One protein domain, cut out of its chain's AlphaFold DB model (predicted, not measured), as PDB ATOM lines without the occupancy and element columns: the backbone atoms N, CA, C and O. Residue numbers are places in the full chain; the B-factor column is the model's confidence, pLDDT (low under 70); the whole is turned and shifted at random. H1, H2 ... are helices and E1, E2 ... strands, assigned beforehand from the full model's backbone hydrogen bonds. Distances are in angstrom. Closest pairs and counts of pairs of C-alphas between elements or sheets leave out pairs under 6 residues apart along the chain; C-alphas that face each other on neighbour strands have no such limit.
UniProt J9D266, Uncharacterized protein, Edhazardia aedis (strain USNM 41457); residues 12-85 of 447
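Overview. This is residues 12 to 85 of the 447 residues of an uncharacterized protein of Edhazardia aedis (strain USNM 41457) (UniProt J9D266). A strongly twisted sheet of five short strands forms the core, with H1 packed on it near E2, E1 and E5. The small hairpin E3 and E4 extends past E2 at one end of the domain, and H2 lies off the sheet at the opposite end. The printed part has 74 residues, in the order E1 E2 E3 E4 H1 E5 E6 E7 H2, and is mixed, helices and strands; the large sheet runs E2 E1 E5 E6 E7, antiparallel. It is compact, with a radius of gyration of the C-alphas of 11.8 A and spans of 31 by 29 by 22 A.

Along the chain. In the large sheet, E2 is residues 20 to 22, E1 12 to 14, E5 46 to 49 (10.1 A), E6 60 to 63 and E7 68 to 71. C-alpha 12 stands at (170.628, 96.740, 132.189). E3 is residues 24 to 26 and E4 29 to 32 (10.3 A). H1 is residues 34 to 42 (11.9 A). H2, residues 75 to 81 (10.0 A), ends with C-alpha 81 at (155.583, 105.816, 129.036).

Arrangement. N 12 and O 21 join the hairpin E1 and E2 within hydrogen-bond range at 2.8 A. N 13 and O 48 of E1 and E5 are also 2.8 A apart. E5, E6 and E7 are a meander, each strand the antiparallel neighbour of the one before, with N 62 and O 47 at 2.7 A and N 70 and O 61 at 2.7 A. H1 is on the sheet; its closest C-alphas to E2 are those of Ala 35 and Ala 21, 4.7 A apart. E2 runs on into E3 at 42 degrees, and in the hairpin E3 and E4 N 26 and O 29 are 3.0 A apart. H2 is not on the sheet and is apart from H1. In H1 and H2 every O i to N i+4 pair is within hydrogen-bond range.

Size, cuts and confidence. The farthest C-alphas, of Ile 27 and Thr 81, are 34.3 A apart. The printed part has no cut and no long link. Mean pLDDT of the printed part is 71.0; residues 51 to 60 and 71 to 85 are among those under 70.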
ATOM      1  N   TYR A  12     171.574  96.007 131.368       86.25
ATOM      2  CA  TYR A  12     170.628  96.740 132.189       86.25
ATOM      3  C   TYR A  12     169.957  97.829 131.360       86.25
ATOM      4  O   TYR A  12     170.611  98.540 130.592       86.25
ATOM      5  N   PHE A  13     168.650  97.953 131.538       80.12
ATOM      6  CA  PHE A  13     167.804  98.945 130.896       80.12
ATOM      7  C   PHE A  13     167.366  99.993 131.913       80.12
ATOM      8  O   PHE A  13     166.702  99.664 132.894       80.12
ATOM      9  N   CYS A  14     167.736 101.250 131.695       81.31
ATOM     10  CA  CYS A  14     167.355 102.352 132.568       81.31
ATOM     11  C   CYS A  14     165.877 102.714 132.375       81.31
ATOM     12  O   CYS A  14     165.481 103.119 131.285       81.31
ATOM     13  N   ILE A  15     165.084 102.644 133.446       79.62
ATOM     14  CA  ILE A  15     163.641 102.930 133.386       79.62
ATOM     15  C   ILE A  15     163.381 104.413 133.100       79.62
ATOM     16  O   ILE A  15     162.478 104.756 132.350       79.62
ATOM     17  N   SER A  16     164.211 105.300 133.648       73.81
ATOM     18  CA  SER A  16     164.001 106.748 133.565       73.81
ATOM     19  C   SER A  16     164.241 107.336 132.170       73.81
ATOM     20  O   SER A  16     163.720 108.403 131.872       73.81
ATOM     21  N   CYS A  17     165.047 106.687 131.317       70.88
ATOM     22  CA  CYS A  17     165.384 107.242 129.996       70.88
ATOM     23  C   CYS A  17     165.550 106.234 128.855       70.88
ATOM     24  O   CYS A  17     165.908 106.626 127.748       70.88
ATOM     25  N   GLY A  18     165.368 104.940 129.113       67.06
ATOM     26  CA  GLY A  18     165.469 103.896 128.096       67.06
ATOM     27  C   GLY A  18     166.886 103.536 127.632       67.06
ATOM     28  O   GLY A  18     167.046 102.804 126.657       67.06
ATOM     29  N   ASN A  19     167.940 104.026 128.296       77.31
ATOM     30  CA  ASN A  19     169.316 103.680 127.928       77.31
ATOM     31  C   ASN A  19     169.667 102.226 128.300       77.31
ATOM     32  O   ASN A  19     169.396 101.781 129.415       77.31
ATOM     33  N   PHE A  20     170.355 101.528 127.392       79.88
ATOM     34  CA  PHE A  20     170.961 100.217 127.639       79.88
ATOM     35  C   PHE A  20     172.445 100.344 127.989       79.88
ATOM     36  O   PHE A  20     173.208 101.031 127.298       79.88
ATOM     37  N   ALA A  21     172.871  99.629 129.028       82.50
ATOM     38  CA  ALA A  21     174.260  99.584 129.466       82.50
ATOM     39  C   ALA A  21     174.595  98.240 130.132       82.50
ATOM     40  O   ALA A  21     173.732  97.621 130.743       82.50
ATOM     41  N   CYS A  22     175.839  97.767 130.025       87.00
ATOM     42  CA  CYS A  22     176.215  96.488 130.629       87.00
ATOM     43  C   CYS A  22     176.363  96.575 132.157       87.00
ATOM     44  O   CYS A  22     176.720  97.619 132.718       87.00
ATOM     45  N   GLY A  23     176.085  95.455 132.821       81.62
ATOM     46  CA  GLY A  23     176.266  95.257 134.251       81.62
ATOM     47  C   GLY A  23     177.736  95.205 134.660       81.62
ATOM     48  O   GLY A  23     178.645  95.354 133.842       81.62
ATOM     49  N   ARG A  24     177.981  95.020 135.958       82.31
ATOM     50  CA  ARG A  24     179.332  94.805 136.507       82.31
ATOM     51  C   ARG A  24     179.788  93.373 136.206       82.31
ATOM     52  O   ARG A  24     178.942  92.493 136.065       82.31
ATOM     53  N   ALA A  25     181.098  93.140 136.148       76.56
ATOM     54  CA  ALA A  25     181.639  91.783 136.121       76.56
ATOM     55  C   ALA A  25     181.271  91.041 137.417       76.56
ATOM     56  O   ALA A  25     181.422  91.587 138.512       76.56
ATOM     57  N   GLN A  26     180.779  89.810 137.288       71.69
ATOM     58  CA  GLN A  26     180.404  88.926 138.393       71.69
ATOM     59  C   GLN A  26     180.829  87.488 138.068       71.69
ATOM     60  O   GLN A  26     181.110  87.157 136.917       71.69
ATOM     61  N   ILE A  27     180.878  86.607 139.072       52.91
ATOM     62  CA  ILE A  27     181.184  85.186 138.850       52.91
ATOM     63  C   ILE A  27     180.122  84.605 137.902       52.91
ATOM     64  O   ILE A  27     178.944  84.549 138.248       52.91
ATOM     65  N   GLY A  28     180.539  84.212 136.695       63.97
ATOM     66  CA  GLY A  28     179.658  83.677 135.650       63.97
ATOM     67  C   GLY A  28     179.027  84.707 134.699       63.97
ATOM     68  O   GLY A  28     178.359  84.293 133.757       63.97
ATOM     69  N   PHE A  29     179.253  86.016 134.887       66.19
ATOM     70  CA  PHE A  29     178.726  87.070 134.009       66.19
ATOM     71  C   PHE A  29     179.788  88.126 133.673       66.19
ATOM     72  O   PHE A  29     180.372  88.757 134.557       66.19
ATOM     73  N   GLU A  30     180.001  88.372 132.381       73.94
ATOM     74  CA  GLU A  30     180.874  89.449 131.901       73.94
ATOM     75  C   GLU A  30     180.216  90.821 132.125       73.94
ATOM     76  O   GLU A  30     178.995  90.963 132.044       73.94
ATOM     77  N   GLY A  31     181.003  91.859 132.421       84.69
ATOM     78  CA  GLY A  31     180.461  93.202 132.637       84.69
ATOM     79  C   GLY A  31     181.530  94.280 132.800       84.69
ATOM     80  O   GLY A  31     182.523  94.063 133.482       84.69
ATOM     81  N   ASN A  32     181.300  95.467 132.231       85.56
ATOM     82  CA  ASN A  32     182.203  96.626 132.361       85.56
ATOM     83  C   ASN A  32     181.643  97.714 133.294       85.56
ATOM     84  O   ASN A  32     182.277  98.741 133.496       85.56
ATOM     85  N   GLY A  33     180.451  97.520 133.866       85.25
ATOM     86  CA  GLY A  33     179.864  98.441 134.843       85.25
ATOM     87  C   GLY A  33     179.231  99.705 134.254       85.25
ATOM     88  O   GLY A  33     178.882 100.609 135.012       85.25
ATOM     89  N   HIS A  34     179.009  99.782 132.942       87.62
ATOM     90  CA  HIS A  34     178.453 100.975 132.295       87.62
ATOM     91  C   HIS A  34     177.072 101.386 132.822       87.62
ATOM     92  O   HIS A  34     176.723 102.561 132.767       87.62
ATOM     93  N   ALA A  35     176.271 100.453 133.337       85.44
ATOM     94  CA  ALA A  35     174.979 100.786 133.929       85.44
ATOM     95  C   ALA A  35     175.129 101.545 135.261       85.44
ATOM     96  O   ALA A  35     174.367 102.467 135.545       85.44
ATOM     97  N   LEU A  36     176.186 101.241 136.024       85.56
ATOM     98  CA  LEU A  36     176.573 102.023 137.198       85.56
ATOM     99  C   LEU A  36     177.119 103.400 136.792       85.56
ATOM    100  O   LEU A  36     176.788 104.398 137.425       85.56
ATOM    101  N   GLU A  37     177.942 103.476 135.745       89.56
ATOM    102  CA  GLU A  37     178.433 104.765 135.236       89.56
ATOM    103  C   GLU A  37     177.301 105.657 134.724       89.56
ATOM    104  O   GLU A  37     177.302 106.863 134.963       89.56
ATOM    105  N   HIS A  38     176.327 105.060 134.036       84.50
ATOM    106  CA  HIS A  38     175.123 105.738 133.573       84.50
ATOM    107  C   HIS A  38     174.362 106.352 134.746       84.50
ATOM    108  O   HIS A  38     174.050 107.542 134.703       84.50
ATOM    109  N   PHE A  39     174.136 105.581 135.812       84.88
ATOM    110  CA  PHE A  39     173.558 106.095 137.053       84.88
ATOM    111  C   PHE A  39     174.367 107.281 137.603       84.88
ATOM    112  O   PHE A  39     173.793 108.340 137.834       84.88
ATOM    113  N   LYS A  40     175.693 107.155 137.736       80.38
ATOM    114  CA  LYS A  40     176.551 108.226 138.280       80.38
ATOM    115  C   LYS A  40     176.499 109.532 137.477       80.38
ATOM    116  O   LYS A  40     176.692 110.593 138.053       80.38
ATOM    117  N   LYS A  41     176.280 109.461 136.160       87.38
ATOM    118  CA  LYS A  41     176.241 110.638 135.271       87.38
ATOM    119  C   LYS A  41     174.856 111.270 135.154       87.38
ATOM    120  O   LYS A  41     174.759 112.478 134.992       87.38
ATOM    121  N   SER A  42     173.807 110.450 135.158       72.62
ATOM    122  CA  SER A  42     172.428 110.891 134.889       72.62
ATOM    123  C   SER A  42     171.552 110.977 136.135       72.62
ATOM    124  O   SER A  42     170.457 111.516 136.061       72.62
ATOM    125  N   TYR A  43     172.008 110.420 137.259       79.88
ATOM    126  CA  TYR A  43     171.220 110.231 138.476       79.88
ATOM    127  C   TYR A  43     169.941 109.408 138.252       79.88
ATOM    128  O   TYR A  43     168.977 109.518 138.999       79.88
ATOM    129  N   HIS A  44     169.917 108.531 137.243       80.75
ATOM    130  CA  HIS A  44     168.809 107.599 137.052       80.75
ATOM    131  C   HIS A  44     168.999 106.354 137.918       80.75
ATOM    132  O   HIS A  44     169.863 105.512 137.663       80.75
ATOM    133  N   TYR A  45     168.179 106.252 138.959       81.44
ATOM    134  CA  TYR A  45     168.397 105.325 140.067       81.44
ATOM    135  C   TYR A  45     167.960 103.886 139.793       81.44
ATOM    136  O   TYR A  45     168.419 102.978 140.478       81.44
ATOM    137  N   THR A  46     167.089 103.649 138.815       84.31
ATOM    138  CA  THR A  46     166.457 102.342 138.596       84.31
ATOM    139  C   THR A  46     166.758 101.789 137.211       84.31
ATOM    140  O   THR A  46     166.524 102.453 136.194       84.31
ATOM    141  N   ALA A  47     167.229 100.544 137.161       85.56
ATOM    142  CA  ALA A  47     167.446  99.822 135.919       85.56
ATOM    143  C   ALA A  47     167.046  98.353 136.039       85.56
ATOM    144  O   ALA A  47     167.224  97.728 137.076       85.56
ATOM    145  N   ILE A  48     166.533  97.773 134.966       82.50
ATOM    146  CA  ILE A  48     166.082  96.383 134.942       82.50
ATOM    147  C   ILE A  48     167.158  95.539 134.294       82.50
ATOM    148  O   ILE A  48     167.681  95.921 133.249       82.50
ATOM    149  N   HIS A  49     167.457  94.378 134.870       80.44
ATOM    150  CA  HIS A  49     168.322  93.418 134.202       80.44
ATOM    151  C   HIS A  49     167.577  92.818 133.002       80.44
ATOM    152  O   HIS A  49     166.712  91.952 133.139       80.44
ATOM    153  N   PHE A  50     167.899  93.308 131.809       70.81
ATOM    154  CA  PHE A  50     167.191  93.001 130.572       70.81
ATOM    155  C   PHE A  50     167.243  91.507 130.244       70.81
ATOM    156  O   PHE A  50     166.266  90.917 129.783       70.81
ATOM    157  N   ASN A  51     168.367  90.853 130.544       65.62
ATOM    158  CA  ASN A  51     168.532  89.429 130.293       65.62
ATOM    159  C   ASN A  51     167.718  88.545 131.257       65.62
ATOM    160  O   ASN A  51     167.463  87.404 130.899       65.62
ATOM    161  N   SER A  52     167.225  89.043 132.395       63.59
ATOM    162  CA  SER A  52     166.342  88.281 133.308       63.59
ATOM    163  C   SER A  52     164.855  88.597 133.144       63.59
ATOM    164  O   SER A  52     164.014  87.937 133.748       63.59
ATOM    165  N   LEU A  53     164.519  89.581 132.309       59.03
ATOM    166  CA  LEU A  53     163.151  90.015 132.072       59.03
ATOM    167  C   LEU A  53     162.284  88.850 131.539       59.03
ATOM    168  O   LEU A  53     162.525  88.345 130.442       59.03
ATOM    169  N   GLY A  54     161.287  88.430 132.327       50.81
ATOM    170  CA  GLY A  54     160.291  87.411 131.959       50.81
ATOM    171  C   GLY A  54     160.661  85.947 132.242       50.81
ATOM    172  O   GLY A  54     159.834  85.079 131.994       50.81
ATOM    173  N   MET A  55     161.853  85.641 132.770       45.62
ATOM    174  CA  MET A  55     162.276  84.244 133.011       45.62
ATOM    175  C   MET A  55     161.761  83.646 134.331       45.62
ATOM    176  O   MET A  55     161.773  82.431 134.496       45.62
ATOM    177  N   ASP A  56     161.313  84.482 135.266       45.69
ATOM    178  CA  ASP A  56     160.902  84.084 136.618       45.69
ATOM    179  C   ASP A  56     159.647  84.826 137.120       45.69
ATOM    180  O   ASP A  56     159.311  84.751 138.301       45.69
ATOM    181  N   GLY A  57     158.974  85.584 136.244       45.69
ATOM    182  CA  GLY A  57     157.823  86.423 136.603       45.69
ATOM    183  C   GLY A  57     158.148  87.570 137.569       45.69
ATOM    184  O   GLY A  57     157.240  88.224 138.076       45.69
ATOM    185  N   SER A  58     159.426  87.830 137.844       49.34
ATOM    186  CA  SER A  58     159.832  88.831 138.813       49.34
ATOM    187  C   SER A  58     160.056  90.172 138.108       49.34
ATOM    188  O   SER A  58     160.952  90.333 137.278       49.34
ATOM    189  N   ASN A  59     159.250  91.180 138.443       60.72
ATOM    190  CA  ASN A  59     159.456  92.565 138.011       60.72
ATOM    191  C   ASN A  59     160.643  93.201 138.766       60.72
ATOM    192  O   ASN A  59     160.540  94.295 139.325       60.72
ATOM    193  N   ARG A  60     161.770  92.480 138.857       65.19
ATOM    194  CA  ARG A  60     162.941  92.853 139.649       65.19
ATOM    195  C   ARG A  60     163.722  93.957 138.944       65.19
ATOM    196  O   ARG A  60     164.440  93.739 137.971       65.19
ATOM    197  N   THR A  61     163.586  95.158 139.483       79.56
ATOM    198  CA  THR A  61     164.320  96.360 139.100       79.56
ATOM    199  C   THR A  61     165.498  96.527 140.045       79.56
ATOM    200  O   THR A  61     165.329  96.509 141.254       79.56
ATOM    201  N   TYR A  62     166.704  96.693 139.529       80.12
ATOM    202  CA  TYR A  62     167.852  97.044 140.350       80.12
ATOM    203  C   TYR A  62     167.823  98.540 140.675       80.12
ATOM    204  O   TYR A  62     167.792  99.380 139.772       80.12
ATOM    205  N   CYS A  63     167.831  98.872 141.963       80.38
ATOM    206  CA  CYS A  63     167.922 100.245 142.438       80.38
ATOM    207  C   CYS A  63     169.363 100.550 142.861       80.38
ATOM    208  O   CYS A  63     169.868  99.977 143.826       80.38
ATOM    209  N   TYR A  64     170.018 101.478 142.162       76.69
ATOM    210  CA  TYR A  64     171.384 101.919 142.445       76.69
ATOM    211  C   TYR A  64     171.515 102.701 143.759       76.69
ATOM    212  O   TYR A  64     172.611 102.738 144.307       76.69
ATOM    213  N   LEU A  65     170.424 103.267 144.296       66.38
ATOM    214  CA  LEU A  65     170.415 103.851 145.649       66.38
ATOM    215  C   LEU A  65     170.361 102.772 146.729       66.38
ATOM    216  O   LEU A  65     171.067 102.839 147.731       66.38
ATOM    217  N   CYS A  66     169.510 101.767 146.526       72.31
ATOM    218  CA  CYS A  66     169.324 100.699 147.499       72.31
ATOM    219  C   CYS A  66     170.419  99.627 147.420       72.31
ATOM    220  O   CYS A  66     170.525  98.828 148.347       72.31
ATOM    221  N   GLU A  67     171.183  99.594 146.325       69.31
ATOM    222  CA  GLU A  67     172.089  98.505 145.930       69.31
ATOM    223  C   GLU A  67     171.432  97.116 145.944       69.31
ATOM    224  O   GLU A  67     172.090  96.090 146.105       69.31
ATOM    225  N   SER A  68     170.120  97.067 145.729       69.38
ATOM    226  CA  SER A  68     169.331  95.843 145.783       69.38
ATOM    227  C   SER A  68     168.331  95.784 144.637       69.38
ATOM    228  O   SER A  68     167.927  96.806 144.073       69.38
ATOM    229  N   PHE A  69     167.895  94.568 144.310       73.69
ATOM    230  CA  PHE A  69     166.700  94.387 143.499       73.69
ATOM    231  C   PHE A  69     165.469  94.770 144.327       73.69
ATOM    232  O   PHE A  69     165.318  94.338 145.468       73.69
ATOM    233  N   ILE A  70     164.616  95.595 143.741       72.12
ATOM    234  CA  ILE A  70     163.300  95.997 144.227       72.12
ATOM    235  C   ILE A  70     162.246  95.465 143.252       72.12
ATOM    236  O   ILE A  70     162.541  95.237 142.077       72.12
ATOM    237  N   PHE A  71     161.024  95.251 143.718       69.00
ATOM    238  CA  PHE A  71     159.917  94.891 142.837       69.00
ATOM    239  C   PHE A  71     159.290  96.163 142.255       69.00
ATOM    240  O   PHE A  71     159.086  97.129 142.987       69.00
ATOM    241  N   ASN A  72     159.024  96.185 140.948       66.81
ATOM    242  CA  ASN A  72     158.316  97.284 140.292       66.81
ATOM    243  C   ASN A  72     156.934  96.811 139.811       66.81
ATOM    244  O   ASN A  72     156.815  96.177 138.763       66.81
ATOM    245  N   ASP A  73     155.887  97.143 140.568       61.28
ATOM    246  CA  ASP A  73     154.495  96.793 140.247       61.28
ATOM    247  C   ASP A  73     153.972  97.474 138.972       61.28
ATOM    248  O   ASP A  73     153.054  96.973 138.325       61.28
ATOM    249  N   ASN A  74     154.576  98.596 138.567       63.66
ATOM    250  CA  ASN A  74     154.153  99.397 137.416       63.66
ATOM    251  C   ASN A  74     155.070  99.237 136.203       63.66
ATOM    252  O   ASN A  74     154.971 100.015 135.256       63.66
ATOM    253  N   LEU A  75     155.905  98.195 136.187       65.06
ATOM    254  CA  LEU A  75     156.896  97.949 135.144       65.06
ATOM    255  C   LEU A  75     156.326  98.132 133.727       65.06
ATOM    256  O   LEU A  75     156.869  98.876 132.917       65.06
ATOM    257  N   PHE A  76     155.175  97.514 133.451       59.72
ATOM    258  CA  PHE A  76     154.489  97.607 132.158       59.72
ATOM    259  C   PHE A  76     154.063  99.037 131.789       59.72
ATOM    260  O   PHE A  76     154.164  99.422 130.624       59.72
ATOM    261  N   ARG A  77     153.612  99.829 132.767       58.62
ATOM    262  CA  ARG A  77     153.220 101.232 132.578       58.62
ATOM    263  C   ARG A  77     154.446 102.117 132.338       58.62
ATOM    264  O   ARG A  77     154.409 102.980 131.460       58.62
ATOM    265  N   ASP A  78     155.539 101.870 133.052       60.44
ATOM    266  CA  ASP A  78     156.791 102.616 132.891       60.44
ATOM    267  C   ASP A  78     157.394 102.396 131.494       60.44
ATOM    268  O   ASP A  78     157.789 103.353 130.829       60.44
ATOM    269  N   PHE A  79     157.368 101.154 130.991       59.06
ATOM    270  CA  PHE A  79     157.807 100.823 129.630       59.06
ATOM    271  C   PHE A  79     156.937 101.473 128.537       59.06
ATOM    272  O   PHE A  79     157.472 101.961 127.540       59.06
ATOM    273  N   GLN A  80     155.615 101.550 128.726       53.75
ATOM    274  CA  GLN A  80     154.729 102.262 127.790       53.75
ATOM    275  C   GLN A  80     155.005 103.771 127.756       53.75
ATOM    276  O   GLN A  80     154.966 104.376 126.686       53.75
ATOM    277  N   THR A  81     155.334 104.368 128.905       51.50
ATOM    278  CA  THR A  81     155.583 105.816 129.036       51.50
ATOM    279  C   THR A  81     156.830 106.269 128.266       51.50
ATOM    280  O   THR A  81     156.882 107.389 127.767       51.50
ATOM    281  N   ILE A  82     157.811 105.380 128.096       50.66
ATOM    282  CA  ILE A  82     159.046 105.620 127.328       50.66
ATOM    283  C   ILE A  82     158.977 105.099 125.880       50.66
ATOM    284  O   ILE A  82     159.992 105.073 125.184       50.66
ATOM    285  N   GLY A  83     157.794 104.671 125.417       43.59
ATOM    286  CA  GLY A  83     157.573 104.188 124.050       43.59
ATOM    287  C   GLY A  83     158.160 102.803 123.755       43.59
ATOM    288  O   GLY A  83     158.397 102.474 122.594       43.59
ATOM    289  N   PHE A  84     158.413 101.987 124.784       48.69
ATOM    290  CA  PHE A  84     158.999 100.655 124.652       48.69
ATOM    291  C   PHE A  84     157.927  99.564 124.792       48.69
ATOM    292  O   PHE A  84     157.370  99.343 125.868       48.69
ATOM    293  N   ASP A  85     157.641  98.846 123.702       55.28
ATOM    294  CA  ASP A  85     156.664  97.752 123.704       55.28
ATOM    295  C   ASP A  85     157.265  96.467 124.303       55.28
ATOM    296  O   ASP A  85     157.867  95.622 123.624       55.28
TER     297      ASP A  85